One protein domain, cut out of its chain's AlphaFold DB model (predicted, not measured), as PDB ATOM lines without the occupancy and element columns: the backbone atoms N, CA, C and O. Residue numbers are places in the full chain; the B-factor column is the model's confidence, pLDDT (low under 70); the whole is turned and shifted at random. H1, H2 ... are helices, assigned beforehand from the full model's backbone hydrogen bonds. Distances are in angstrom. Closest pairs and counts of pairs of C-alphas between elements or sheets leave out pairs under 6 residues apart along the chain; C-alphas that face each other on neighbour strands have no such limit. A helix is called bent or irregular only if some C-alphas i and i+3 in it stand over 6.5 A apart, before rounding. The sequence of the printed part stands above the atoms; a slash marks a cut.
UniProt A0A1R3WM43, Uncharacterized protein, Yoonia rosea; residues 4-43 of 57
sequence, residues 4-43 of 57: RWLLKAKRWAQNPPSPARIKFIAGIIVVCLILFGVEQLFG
ATOM      1  N   ARG A   4      13.331 -27.902  48.267       89.44
ATOM      2  CA  ARG A   4      13.701 -29.224  47.745       89.44
ATOM      3  C   ARG A   4      12.490 -30.043  47.278       89.44
ATOM      4  O   ARG A   4      12.606 -30.764  46.288       89.44
ATOM      5  N   TRP A   5      11.336 -29.913  47.938       89.06
ATOM      6  CA  TRP A   5      10.100 -30.590  47.529       89.06
ATOM      7  C   TRP A   5       9.571 -30.072  46.189       89.06
ATOM      8  O   TRP A   5       9.207 -30.877  45.334       89.06
ATOM      9  N   LEU A   6       9.625 -28.755  45.959       89.62
ATOM     10  CA  LEU A   6       9.207 -28.141  44.692       89.62
ATOM     11  C   LEU A   6      10.061 -28.642  43.517       89.62
ATOM     12  O   LEU A   6       9.546 -29.048  42.476       89.62
ATOM     13  N   LEU A   7      11.384 -28.683  43.708       91.25
ATOM     14  CA  LEU A   7      12.326 -29.172  42.694       91.25
ATOM     15  C   LEU A   7      12.164 -30.670  42.399       91.25
ATOM     16  O   LEU A   7      12.500 -31.122  41.301       91.25
ATOM     17  N   LYS A   8      11.696 -31.454  43.375       85.50
ATOM     18  CA  LYS A   8      11.408 -32.883  43.202       85.50
ATOM     19  C   LYS A   8      10.097 -33.092  42.441       85.50
ATOM     20  O   LYS A   8      10.080 -33.899  41.516       85.50
ATOM     21  N   ALA A   9       9.058 -32.316  42.756       87.62
ATOM     22  CA  ALA A   9       7.780 -32.336  42.041       87.62
ATOM     23  C   ALA A   9       7.941 -31.943  40.563       87.62
ATOM     24  O   ALA A   9       7.464 -32.655  39.682       87.62
ATOM     25  N   LYS A  10       8.713 -30.882  40.278       88.88
ATOM     26  CA  LYS A  10       9.050 -30.489  38.899       88.88
ATOM     27  C   LYS A  10       9.727 -31.628  38.131       88.88
ATOM     28  O   LYS A  10       9.347 -31.922  37.002       88.88
ATOM     29  N   ARG A  11      10.712 -32.296  38.743       88.56
ATOM     30  CA  ARG A  11      11.405 -33.436  38.121       88.56
ATOM     31  C   ARG A  11      10.483 -34.622  37.867       88.56
ATOM     32  O   ARG A  11      10.622 -35.249  36.830       88.56
ATOM     33  N   TRP A  12       9.540 -34.896  38.763       88.00
ATOM     34  CA  TRP A  12       8.523 -35.932  38.563       88.00
ATOM     35  C   TRP A  12       7.593 -35.644  37.382       88.00
ATOM     36  O   TRP A  12       7.246 -36.570  36.660       88.00
ATOM     37  N   ALA A  13       7.221 -34.382  37.157       86.00
ATOM     38  CA  ALA A  13       6.413 -34.008  35.997       86.00
ATOM     39  C   ALA A  13       7.186 -34.152  34.673       86.00
ATOM     40  O   ALA A  13       6.613 -34.545  33.664       86.00
ATOM     41  N   GLN A  14       8.488 -33.847  34.678       89.81
ATOM     42  CA  GLN A  14       9.338 -33.910  33.481       89.81
ATOM     43  C   GLN A  14       9.855 -35.321  33.169       89.81
ATOM     44  O   GLN A  14      10.005 -35.680  32.009       89.81
ATOM     45  N   ASN A  15      10.166 -36.104  34.200       87.75
ATOM     46  CA  ASN A  15      10.677 -37.467  34.107       87.75
ATOM     47  C   ASN A  15       9.933 -38.324  35.133       87.75
ATOM     48  O   ASN A  15      10.429 -38.533  36.250       87.75
ATOM     49  N   PRO A  16       8.713 -38.769  34.795       80.88
ATOM     50  CA  PRO A  16       7.928 -39.565  35.711       80.88
ATOM     51  C   PRO A  16       8.637 -40.895  35.996       80.88
ATOM     52  O   PRO A  16       9.270 -41.480  35.112       80.88
ATOM     53  N   PRO A  17       8.546 -41.398  37.237       80.00
ATOM     54  CA  PRO A  17       9.000 -42.745  37.544       80.00
ATOM     55  C   PRO A  17       8.232 -43.774  36.699       80.00
ATOM     56  O   PRO A  17       7.123 -43.509  36.241       80.00
ATOM     57  N   SER A  18       8.829 -44.958  36.522       86.38
ATOM     58  CA  SER A  18       8.278 -46.056  35.713       86.38
ATOM     59  C   SER A  18       6.751 -46.201  35.869       86.38
ATOM     60  O   SER A  18       6.270 -46.394  36.995       86.38
ATOM     61  N   PRO A  19       5.978 -46.170  34.765       85.88
ATOM     62  CA  PRO A  19       4.521 -46.245  34.819       85.88
ATOM     63  C   PRO A  19       4.018 -47.564  35.422       85.88
ATOM     64  O   PRO A  19       2.947 -47.588  36.023       85.88
ATOM     65  N   ALA A  20       4.798 -48.648  35.341       89.50
ATOM     66  CA  ALA A  20       4.473 -49.911  36.005       89.50
ATOM     67  C   ALA A  20       4.444 -49.762  37.536       89.50
ATOM     68  O   ALA A  20       3.536 -50.259  38.199       89.50
ATOM     69  N   ARG A  21       5.394 -49.005  38.100       89.62
ATOM     70  CA  ARG A  21       5.470 -48.753  39.545       89.62
ATOM     71  C   ARG A  21       4.312 -47.887  40.031       89.62
ATOM     72  O   ARG A  21       3.757 -48.154  41.092       89.62
ATOM     73  N   ILE A  22       3.938 -46.872  39.250       90.44
ATOM     74  CA  ILE A  22       2.801 -46.000  39.575       90.44
ATOM     75  C   ILE A  22       1.502 -46.806  39.577       90.44
ATOM     76  O   ILE A  22       0.741 -46.705  40.531       90.44
ATOM     77  N   LYS A  23       1.271 -47.651  38.563       91.88
ATOM     78  CA  LYS A  23       0.082 -48.517  38.496       91.88
ATOM     79  C   LYS A  23       0.004 -49.487  39.672       91.88
ATOM     80  O   LYS A  23      -1.071 -49.663  40.230       91.88
ATOM     81  N   PHE A  24       1.135 -50.070  40.073       95.06
ATOM     82  CA  PHE A  24       1.197 -50.956  41.234       95.06
ATOM     83  C   PHE A  24       0.766 -50.239  42.521       95.06
ATOM     84  O   PHE A  24      -0.123 -50.707  43.227       95.06
ATOM     85  N   ILE A  25       1.337 -49.061  42.788       93.50
ATOM     86  CA  ILE A  25       0.992 -48.265  43.972       93.50
ATOM     87  C   ILE A  25      -0.461 -47.777  43.896       93.50
ATOM     88  O   ILE A  25      -1.177 -47.856  44.888       93.50
ATOM     89  N   ALA A  26      -0.917 -47.314  42.731       95.31
ATOM     90  CA  ALA A  26      -2.298 -46.890  42.531       95.31
ATOM     91  C   ALA A  26      -3.285 -48.039  42.791       95.31
ATOM     92  O   ALA A  26      -4.290 -47.827  43.461       95.31
ATOM     93  N   GLY A  27      -2.969 -49.257  42.341       96.94
ATOM     94  CA  GLY A  27      -3.756 -50.455  42.635       96.94
ATOM     95  C   GLY A  27      -3.835 -50.748  44.134       96.94
ATOM     96  O   GLY A  27      -4.926 -50.960  44.651       96.94
ATOM     97  N   ILE A  28      -2.706 -50.678  44.850       96.94
ATOM     98  CA  ILE A  28      -2.682 -50.844  46.313       96.94
ATOM     99  C   ILE A  28      -3.557 -49.789  46.998       96.94
ATOM    100  O   ILE A  28      -4.370 -50.132  47.850       96.94
ATOM    101  N   ILE A  29      -3.425 -48.518  46.610       96.81
ATOM    102  CA  ILE A  29      -4.224 -47.427  47.184       96.81
ATOM    103  C   ILE A  29      -5.715 -47.673  46.953       96.81
ATOM    104  O   ILE A  29      -6.500 -47.525  47.883       96.81
ATOM    105  N   VAL A  30      -6.109 -48.088  45.747       97.62
ATOM    106  CA  VAL A  30      -7.505 -48.426  45.436       97.62
ATOM    107  C   VAL A  30      -8.007 -49.556  46.334       97.62
ATOM    108  O   VAL A  30      -9.085 -49.432  46.903       97.62
ATOM    109  N   VAL A  31      -7.222 -50.619  46.523       97.12
ATOM    110  CA  VAL A  31      -7.585 -51.724  47.426       97.12
ATOM    111  C   VAL A  31      -7.760 -51.230  48.865       97.12
ATOM    112  O   VAL A  31      -8.762 -51.557  49.496       97.12
ATOM    113  N   CYS A  32      -6.844 -50.400  49.374       95.56
ATOM    114  CA  CYS A  32      -6.960 -49.816  50.713       95.56
ATOM    115  C   CYS A  32      -8.199 -48.921  50.855       95.56
ATOM    116  O   CYS A  32      -8.871 -48.980  51.879       95.56
ATOM    117  N   LEU A  33      -8.518 -48.110  49.844       95.44
ATOM    118  CA  LEU A  33      -9.700 -47.245  49.856       95.44
ATOM    119  C   LEU A  33     -11.000 -48.049  49.816       95.44
ATOM    120  O   LEU A  33     -11.945 -47.697  50.516       95.44
ATOM    121  N   ILE A  34     -11.045 -49.131  49.035       94.94
ATOM    122  CA  ILE A  34     -12.187 -50.052  49.016       94.94
ATOM    123  C   ILE A  34     -12.358 -50.681  50.394       94.94
ATOM    124  O   ILE A  34     -13.455 -50.644  50.939       94.94
ATOM    125  N   LEU A  35     -11.279 -51.211  50.974       89.56
ATOM    126  CA  LEU A  35     -11.317 -51.827  52.296       89.56
ATOM    127  C   LEU A  35     -11.816 -50.839  53.356       89.56
ATOM    128  O   LEU A  35     -12.721 -51.166  54.114       89.56
ATOM    129  N   PHE A  36     -11.286 -49.615  53.351       88.94
ATOM    130  CA  PHE A  36     -11.698 -48.556  54.268       88.94
ATOM    131  C   PHE A  36     -13.163 -48.135  54.066       88.94
ATOM    132  O   PHE A  36     -13.897 -47.924  55.026       88.94
ATOM    133  N   GLY A  37     -13.615 -48.031  52.813       88.69
ATOM    134  CA  GLY A  37     -15.011 -47.735  52.503       88.69
ATOM    135  C   GLY A  37     -15.958 -48.838  52.977       88.69
ATOM    136  O   GLY A  37     -17.015 -48.544  53.528       88.69
ATOM    137  N   VAL A  38     -15.563 -50.103  52.814       87.12
ATOM    138  CA  VAL A  38     -16.311 -51.263  53.318       87.12
ATOM    139  C   VAL A  38     -16.353 -51.255  54.849       87.12
ATOM    140  O   VAL A  38     -17.430 -51.413  55.416       87.12
ATOM    141  N   GLU A  39     -15.222 -50.995  55.508       83.19
ATOM    142  CA  GLU A  39     -15.128 -50.823  56.963       83.19
ATOM    143  C   GLU A  39     -16.097 -49.750  57.472       83.19
ATOM    144  O   GLU A  39     -16.835 -50.000  58.421       83.19
ATOM    145  N   GLN A  40     -16.161 -48.582  56.824       79.12
ATOM    146  CA  GLN A  40     -17.040 -47.509  57.289       79.12
ATOM    147  C   GLN A  40     -18.531 -47.767  57.063       79.12
ATOM    148  O   GLN A  40     -19.355 -47.178  57.762       79.12
ATOM    149  N   LEU A  41     -18.889 -48.589  56.076       78.69
ATOM    150  CA  LEU A  41     -20.285 -48.872  55.738       78.69
ATOM    151  C   LEU A  41     -20.851 -50.068  56.510       78.69
ATOM    152  O   LEU A  41     -22.029 -50.053  56.860       78.69
ATOM    153  N   PHE A  42     -20.036 -51.090  56.776       77.75
ATOM    154  CA  PHE A  42     -20.470 -52.319  57.451       77.75
ATOM    155  C   PHE A  42     -19.997 -52.421  58.908       77.75
ATOM    156  O   PHE A  42     -20.573 -53.189  59.676       77.75
ATOM    157  N   GLY A  43     -18.992 -51.636  59.305       71.38
ATOM    158  CA  GLY A  43     -18.287 -51.798  60.576       71.38
ATOM    159  C   GLY A  43     -17.352 -53.012  60.569       71.38
ATOM    160  O   GLY A  43     -17.497 -53.934  59.762       71.38
TER     161      GLY A  43
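This is residues 4 to 43 of the 57 residues of an uncharacterized protein of Yoonia rosea (UniProt A0A1R3WM43). One long helix, H2, and a shorter one, H1, make the two unequal arms of an open V, with residues 15 to 18 as the link at its corner and no packing between the two arms. H2 makes most of the length. The printed part has 40 residues with two named helices, H1 then H2, and no named strand; the class is all helix. The whole is extended, with a radius of gyration of the C-alphas of 15.1 A, and flat, spanning 42 by 22 by 10 A.

Look first at H2, residues 19 to 42, then go back to H1, residues 4 to 14. The two are apart, and a tight link of 4 residues joins them. Residues 4 to 43 stand free. In H1 and H2 every O i to N i+4 pair is within hydrogen-bond range.

Find C-alpha 19 at (4.521, -46.245, 34.819); from there H2 runs 34.3 A to C-alpha 42 at (-20.470, -52.319, 57.451). H1 begins at C-alpha 4, at (13.701, -29.224, 47.745), and runs 15.6 A to C-alpha 14. Neither helix is bent.

The two C-alphas farthest apart, those of Leu 7 and Phe 42, are 42.8 A apart. The printed part has no cut. In the B-factor column, the mean pLDDT of the printed part is 88.9, and no printed residue is under 70.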